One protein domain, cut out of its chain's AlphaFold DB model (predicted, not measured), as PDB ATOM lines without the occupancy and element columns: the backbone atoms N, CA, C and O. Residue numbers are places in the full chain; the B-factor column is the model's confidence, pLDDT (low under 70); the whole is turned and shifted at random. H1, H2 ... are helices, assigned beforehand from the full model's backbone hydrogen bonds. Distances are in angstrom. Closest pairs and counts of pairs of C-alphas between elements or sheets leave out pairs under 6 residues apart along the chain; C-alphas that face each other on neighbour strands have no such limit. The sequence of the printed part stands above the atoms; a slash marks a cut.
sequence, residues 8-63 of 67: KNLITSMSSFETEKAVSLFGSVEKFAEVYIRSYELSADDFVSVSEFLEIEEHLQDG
ATOM      1  N   LYS A   8     254.735  11.915  96.971       83.75
ATOM      2  CA  LYS A   8     254.145  11.053  95.939       83.75
ATOM      3  C   LYS A   8     252.849  10.405  96.409       83.75
ATOM      4  O   LYS A   8     251.899  10.362  95.638       83.75
ATOM      5  N   ASN A   9     252.807   9.941  97.659       86.62
ATOM      6  CA  ASN A   9     251.613   9.313  98.222       86.62
ATOM      7  C   ASN A   9     250.475  10.328  98.368       86.62
ATOM      8  O   ASN A   9     249.338  10.007  98.029       86.62
ATOM      9  N   LEU A  10     250.796  11.550  98.811       88.12
ATOM     10  CA  LEU A  10     249.842  12.651  98.894       88.12
ATOM     11  C   LEU A  10     249.232  12.936  97.520       88.12
ATOM     12  O   LEU A  10     248.019  12.840  97.365       88.12
ATOM     13  N   ILE A  11     250.071  13.176  96.510       88.38
ATOM     14  CA  ILE A  11     249.627  13.484  95.145       88.38
ATOM     15  C   ILE A  11     248.737  12.369  94.584       88.38
ATOM     16  O   ILE A  11     247.685  12.648  94.023       88.38
ATOM     17  N   THR A  12     249.104  11.096  94.771       89.69
ATOM     18  CA  THR A  12     248.283   9.970  94.286       89.69
ATOM     19  C   THR A  12     246.948   9.811  95.010       89.69
ATOM     20  O   THR A  12     246.065   9.129  94.497       89.69
ATOM     21  N   SER A  13     246.812  10.389  96.205       90.31
ATOM     22  CA  SER A  13     245.582  10.335  97.000       90.31
ATOM     23  C   SER A  13     244.619  11.487  96.710       90.31
ATOM     24  O   SER A  13     243.461  11.412  97.113       90.31
ATOM     25  N   MET A  14     245.080  12.521  95.998       93.62
ATOM     26  CA  MET A  14     244.258  13.666  95.621       93.62
ATOM     27  C   MET A  14     243.242  13.273  94.550       93.62
ATOM     28  O   MET A  14     243.543  12.579  93.578       93.62
ATOM     29  N   SER A  15     242.025  13.770  94.708       95.50
ATOM     30  CA  SER A  15     241.011  13.760  93.665       95.50
ATOM     31  C   SER A  15     241.408  14.665  92.492       95.50
ATOM     32  O   SER A  15     242.258  15.554  92.609       95.50
ATOM     33  N   SER A  16     240.749  14.483  91.343       94.81
ATOM     34  CA  SER A  16     240.933  15.368  90.184       94.81
ATOM     35  C   SER A  16     240.629  16.830  90.526       94.81
ATOM     36  O   SER A  16     241.353  17.717  90.090       94.81
ATOM     37  N   PHE A  17     239.613  17.073  91.360       94.25
ATOM     38  CA  PHE A  17     239.247  18.416  91.814       94.25
ATOM     39  C   PHE A  17     240.360  19.070  92.641       94.25
ATOM     40  O   PHE A  17     240.781  20.183  92.337       94.25
ATOM     41  N   GLU A  18     240.882  18.370  93.651       95.88
ATOM     42  CA  GLU A  18     241.989  18.881  94.473       95.88
ATOM     43  C   GLU A  18     243.243  19.115  93.624       95.88
ATOM     44  O   GLU A  18     243.959  20.090  93.830       95.88
ATOM     45  N   THR A  19     243.487  18.251  92.637       95.94
ATOM     46  CA  THR A  19     244.617  18.373  91.709       95.94
ATOM     47  C   THR A  19     244.506  19.640  90.861       95.94
ATOM     48  O   THR A  19     245.453  20.421  90.790       95.94
ATOM     49  N   GLU A  20     243.348  19.876  90.242       96.12
ATOM     50  CA  GLU A  20     243.086  21.073  89.437       96.12
ATOM     51  C   GLU A  20     243.191  22.349  90.276       96.12
ATOM     52  O   GLU A  20     243.846  23.313  89.869       96.12
ATOM     53  N   LYS A  21     242.620  22.336  91.485       95.12
ATOM     54  CA  LYS A  21     242.667  23.472  92.409       95.12
ATOM     55  C   LYS A  21     244.088  23.750  92.907       95.12
ATOM     56  O   LYS A  21     244.521  24.901  92.900       95.12
ATOM     57  N   ALA A  22     244.859  22.715  93.238       95.69
ATOM     58  CA  ALA A  22     246.269  22.842  93.600       95.69
ATOM     59  C   ALA A  22     247.107  23.446  92.462       95.69
ATOM     60  O   ALA A  22     247.907  24.351  92.697       95.69
ATOM     61  N   VAL A  23     246.896  23.005  91.217       95.69
ATOM     62  CA  VAL A  23     247.566  23.600  90.048       95.69
ATOM     63  C   VAL A  23     247.159  25.063  89.869       95.69
ATOM     64  O   VAL A  23     248.028  25.895  89.622       95.69
ATOM     65  N   SER A  24     245.877  25.396  90.036       94.94
ATOM     66  CA  SER A  24     245.384  26.772  89.916       94.94
ATOM     67  C   SER A  24     246.008  27.715  90.953       94.94
ATOM     68  O   SER A  24     246.448  28.805  90.598       94.94
ATOM     69  N   LEU A  25     246.074  27.297  92.220       93.69
ATOM     70  CA  LEU A  25     246.531  28.143  93.330       93.69
ATOM     71  C   LEU A  25     248.063  28.199  93.458       93.69
ATOM     72  O   LEU A  25     248.611  29.231  93.841       93.69
ATOM     73  N   PHE A  26     248.767  27.105  93.136       93.81
ATOM     74  CA  PHE A  26     250.211  26.966  93.386       93.81
ATOM     75  C   PHE A  26     251.065  26.877  92.116       93.81
ATOM     76  O   PHE A  26     252.286  27.070  92.182       93.81
ATOM     77  N   GLY A  27     250.449  26.623  90.959       94.06
ATOM     78  CA  GLY A  27     251.097  26.451  89.656       94.06
ATOM     79  C   GLY A  27     251.491  25.006  89.328       94.06
ATOM     80  O   GLY A  27     251.658  24.673  88.157       94.06
ATOM     81  N   SER A  28     251.627  24.136  90.332       95.50
ATOM     82  CA  SER A  28     251.795  22.690  90.153       95.50
ATOM     83  C   SER A  28     251.391  21.923  91.411       95.50
ATOM     84  O   SER A  28     251.375  22.475  92.516       95.50
ATOM     85  N   VAL A  29     251.100  20.632  91.248       93.94
ATOM     86  CA  VAL A  29     250.723  19.750  92.362       93.94
ATOM     87  C   VAL A  29     251.919  19.482  93.278       93.94
ATOM     88  O   VAL A  29     251.768  19.421  94.492       93.94
ATOM     89  N   GLU A  30     253.127  19.380  92.718       93.19
ATOM     90  CA  GLU A  30     254.362  19.189  93.483       93.19
ATOM     91  C   GLU A  30     254.629  20.370  94.412       93.19
ATOM     92  O   GLU A  30     254.926  20.176  95.588       93.19
ATOM     93  N   LYS A  31     254.458  21.596  93.907       92.81
ATOM     94  CA  LYS A  31     254.667  22.804  94.704       92.81
ATOM     95  C   LYS A  31     253.621  22.936  95.810       92.81
ATOM     96  O   LYS A  31     253.969  23.324  96.922       92.81
ATOM     97  N   PHE A  32     252.366  22.578  95.533       94.00
ATOM     98  CA  PHE A  32     251.340  22.443  96.569       94.00
ATOM     99  C   PHE A  32     251.761  21.423  97.641       94.00
ATOM    100  O   PHE A  32     251.756  21.747  98.826       94.00
ATOM    101  N   ALA A  33     252.170  20.217  97.239       91.88
ATOM    102  CA  ALA A  33     252.530  19.144  98.163       91.88
ATOM    103  C   ALA A  33     253.711  19.524  99.071       91.88
ATOM    104  O   ALA A  33     253.679  19.235 100.265       91.88
ATOM    105  N   GLU A  34     254.726  20.208  98.535       90.38
ATOM    106  CA  GLU A  34     255.847  20.745  99.318       90.38
ATOM    107  C   GLU A  34     255.382  21.746 100.388       90.38
ATOM    108  O   GLU A  34     255.812  21.661 101.539       90.38
ATOM    109  N   VAL A  35     254.486  22.676 100.031       90.06
ATOM    110  CA  VAL A  35     253.930  23.667 100.968       90.06
ATOM    111  C   VAL A  35     253.074  22.987 102.033       90.06
ATOM    112  O   VAL A  35     253.269  23.225 103.222       90.06
ATOM    113  N   TYR A  36     252.173  22.099 101.621       89.19
ATOM    114  CA  TYR A  36     251.256  21.387 102.506       89.19
ATOM    115  C   TYR A  36     251.994  20.515 103.533       89.19
ATOM    116  O   TYR A  36     251.687  20.559 104.723       89.19
ATOM    117  N   ILE A  37     253.018  19.770 103.104       85.94
ATOM    118  CA  ILE A  37     253.827  18.933 104.004       85.94
ATOM    119  C   ILE A  37     254.642  19.791 104.965       85.94
ATOM    120  O   ILE A  37     254.723  19.479 106.148       85.94
ATOM    121  N   ARG A  38     255.204  20.906 104.495       84.62
ATOM    122  CA  ARG A  38     255.919  21.824 105.382       84.62
ATOM    123  C   ARG A  38     254.993  22.413 106.451       84.62
ATOM    124  O   ARG A  38     255.410  22.543 107.597       84.62
ATOM    125  N   SER A  39     253.750  22.738 106.101       80.50
ATOM    126  CA  SER A  39     252.734  23.177 107.066       80.50
ATOM    127  C   SER A  39     252.377  22.069 108.066       80.50
ATOM    128  O   SER A  39     252.269  22.351 109.258       80.50
ATOM    129  N   TYR A  40     252.295  20.809 107.614       74.62
ATOM    130  CA  TYR A  40     252.105  19.641 108.486       74.62
ATOM    131  C   TYR A  40     253.225  19.481 109.517       74.62
ATOM    132  O   TYR A  40     252.966  19.255 110.696       74.62
ATOM    133  N   GLU A  41     254.479  19.602 109.081       76.00
ATOM    134  CA  GLU A  41     255.651  19.457 109.950       76.00
ATOM    135  C   GLU A  41     255.757  20.579 110.994       76.00
ATOM    136  O   GLU A  41     256.335  20.371 112.062       76.00
ATOM    137  N   LEU A  42     255.210  21.763 110.698       74.56
ATOM    138  CA  LEU A  42     255.244  22.923 111.591       74.56
ATOM    139  C   LEU A  42     254.136  22.905 112.651       74.56
ATOM    140  O   LEU A  42     254.391  23.337 113.774       74.56
ATOM    141  N   SER A  43     252.935  22.420 112.318       72.25
ATOM    142  CA  SER A  43     251.843  22.243 113.286       72.25
ATOM    143  C   SER A  43     251.000  21.012 112.951       72.25
ATOM    144  O   SER A  43     249.954  21.096 112.309       72.25
ATOM    145  N   ALA A  44     251.466  19.844 113.395       68.06
ATOM    146  CA  ALA A  44     250.757  18.584 113.178       68.06
ATOM    147  C   ALA A  44     249.431  18.500 113.960       68.06
ATOM    148  O   ALA A  44     248.524  17.785 113.533       68.06
ATOM    149  N   ASP A  45     249.319  19.226 115.079       68.19
ATOM    150  CA  ASP A  45     248.125  19.248 115.936       68.19
ATOM    151  C   ASP A  45     246.987  20.102 115.343       68.19
ATOM    152  O   ASP A  45     245.819  19.816 115.607       68.19
ATOM    153  N   ASP A  46     247.310  21.085 114.492       68.94
ATOM    154  CA  ASP A  46     246.340  21.965 113.813       68.94
ATOM    155  C   ASP A  46     246.161  21.611 112.330       68.94
ATOM    156  O   ASP A  46     245.743  22.435 111.511       68.94
ATOM    157  N   PHE A  47     246.539  20.394 111.945       76.88
ATOM    158  CA  PHE A  47     246.554  20.040 110.543       76.88
ATOM    159  C   PHE A  47     245.158  19.804 109.978       76.88
ATOM    160  O   PHE A  47     244.404  18.946 110.440       76.88
ATOM    161  N   VAL A  48     244.868  20.531 108.908       84.56
ATOM    162  CA  VAL A  48     243.636  20.424 108.135       84.56
ATOM    163  C   VAL A  48     243.783  19.431 106.982       84.56
ATOM    164  O   VAL A  48     244.888  19.088 106.562       84.56
ATOM    165  N   SER A  49     242.655  18.962 106.451       89.44
ATOM    166  CA  SER A  49     242.654  18.111 105.252       89.44
ATOM    167  C   SER A  49     243.150  18.862 104.002       89.44
ATOM    168  O   SER A  49     243.148  20.091 103.971       89.44
ATOM    169  N   VAL A  50     243.516  18.136 102.935       91.31
ATOM    170  CA  VAL A  50     243.918  18.731 101.641       91.31
ATOM    171  C   VAL A  50     242.841  19.674 101.103       91.31
ATOM    172  O   VAL A  50     243.150  20.811 100.754       91.31
ATOM    173  N   SER A  51     241.585  19.225 101.076       92.44
ATOM    174  CA  SER A  51     240.446  20.042 100.645       92.44
ATOM    175  C   SER A  51     240.326  21.339 101.441       92.44
ATOM    176  O   SER A  51     240.210  22.409 100.852       92.44
ATOM    177  N   GLU A  52     240.399  21.250 102.770       91.69
ATOM    178  CA  GLU A  52     240.264  22.404 103.662       91.69
ATOM    179  C   GLU A  52     241.443  23.374 103.515       91.69
ATOM    180  O   GLU A  52     241.244  24.584 103.447       91.69
ATOM    181  N   PHE A  53     242.666  22.864 103.356       91.88
ATOM    182  CA  PHE A  53     243.834  23.693 103.068       91.88
ATOM    183  C   PHE A  53     243.678  24.463 101.749       91.88
ATOM    184  O   PHE A  53     243.927  25.665 101.694       91.88
ATOM    185  N   LEU A  54     243.239  23.787 100.682       93.19
ATOM    186  CA  LEU A  54     243.009  24.416  99.377       93.19
ATOM    187  C   LEU A  54     241.874  25.447  99.419       93.19
ATOM    188  O   LEU A  54     241.924  26.432  98.688       93.19
ATOM    189  N   GLU A  55     240.849  25.231 100.245       92.25
ATOM    190  CA  GLU A  55     239.808  26.229 100.498       92.25
ATOM    191  C   GLU A  55     240.370  27.449 101.226       92.25
ATOM    192  O   GLU A  55     240.151  28.564 100.763       92.25
ATOM    193  N   ILE A  56     241.140  27.270 102.303       90.06
ATOM    194  CA  ILE A  56     241.772  28.384 103.025       90.06
ATOM    195  C   ILE A  56     242.636  29.220 102.074       90.06
ATOM    196  O   ILE A  56     242.494  30.437 102.021       90.06
ATOM    197  N   GLU A  57     243.490  28.576 101.281       90.62
ATOM    198  CA  GLU A  57     244.397  29.250 100.345       90.62
ATOM    199  C   GLU A  57     243.657  30.008  99.236       90.62
ATOM    200  O   GLU A  57     244.048  31.120  98.883       90.62
ATOM    201  N   GLU A  58     242.551  29.461  98.730       90.75
ATOM    202  CA  GLU A  58     241.661  30.174  97.806       90.75
ATOM    203  C   GLU A  58     241.081  31.436  98.460       90.75
ATOM    204  O   GLU A  58     241.183  32.522  97.895       90.75
ATOM    205  N   HIS A  59     240.575  31.335  99.692       88.88
ATOM    206  CA  HIS A  59     240.022  32.488 100.411       88.88
ATOM    207  C   HIS A  59     241.091  33.548 100.736       88.88
ATOM    208  O   HIS A  59     240.800  34.748 100.718       88.88
ATOM    209  N   LEU A  60     242.334  33.131 101.009       86.19
ATOM    210  CA  LEU A  60     243.471  34.037 101.198       86.19
ATOM    211  C   LEU A  60     243.801  34.804  99.909       86.19
ATOM    212  O   LEU A  60     244.026  36.014  99.963       86.19
ATOM    213  N   GLN A  61     243.808  34.126  98.757       82.94
ATOM    214  CA  GLN A  61     244.063  34.751  97.453       82.94
ATOM    215  C   GLN A  61     242.912  35.657  97.001       82.94
ATOM    216  O   GLN A  61     243.165  36.725  96.439       82.94
ATOM    217  N   ASP A  62     241.673  35.289  97.324       81.94
ATOM    218  CA  ASP A  62     240.471  36.087  97.064       81.94
ATOM    219  C   ASP A  62     240.354  37.326  97.979       81.94
ATOM    220  O   ASP A  62     239.446  38.146  97.818       81.94
ATOM    221  N   GLY A  63     241.297  37.518  98.909       70.31
ATOM    222  CA  GLY A  63     241.430  38.738  99.707       70.31
ATOM    223  C   GLY A  63     240.668  38.735 101.032       70.31
ATOM    224  O   GLY A  63     240.514  39.796 101.639       70.31
TER     225      GLY A  63
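This is residues 8 to 63 of the 67 residues of an uncharacterized protein of Peptacetobacter hominis (UniProt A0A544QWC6). H2 and H4 pack side by side, and H3, the longest helix, rises about perpendicular to both; short H1 packs across the first turns of H3, and residues 41 to 46 stick out. The printed part has 56 residues with four named helices, H1 to H4 in order, and no named strand: all helix. It is compact, with a radius of gyration of the C-alphas of 10.7 A and spans of 30 by 26 by 16 A.

H1, residues 8 to 13, begins at C-alpha 8 (254.145, 11.053, 95.939) and measures 8.7 A. H2 is residues 16 to 26, 15.2 A; H3 29 to 42, 20.0 A; H4 50 to 61, 16.6 A, ending at C-alpha 61 (244.063, 34.751, 97.453).

H1 touches H3, at residues 29 to 33 alone; the closest C-alphas, Ile 11 and Val 29, are 6.9 A apart. H2 and H3 touch only at the corner, C-alphas 23 and 29 closest at 5.5 A. H2 touches H4, C-alphas 18 and 51 closest at 6.5 A, the same way at 36 degrees, only just steep. H1 and H4 are apart. Every O i to N i+4 pair in H1 to H4 is within hydrogen-bond range.

The printed part has no cut and no long link; pLDDT is under 70 at residues 44 to 46.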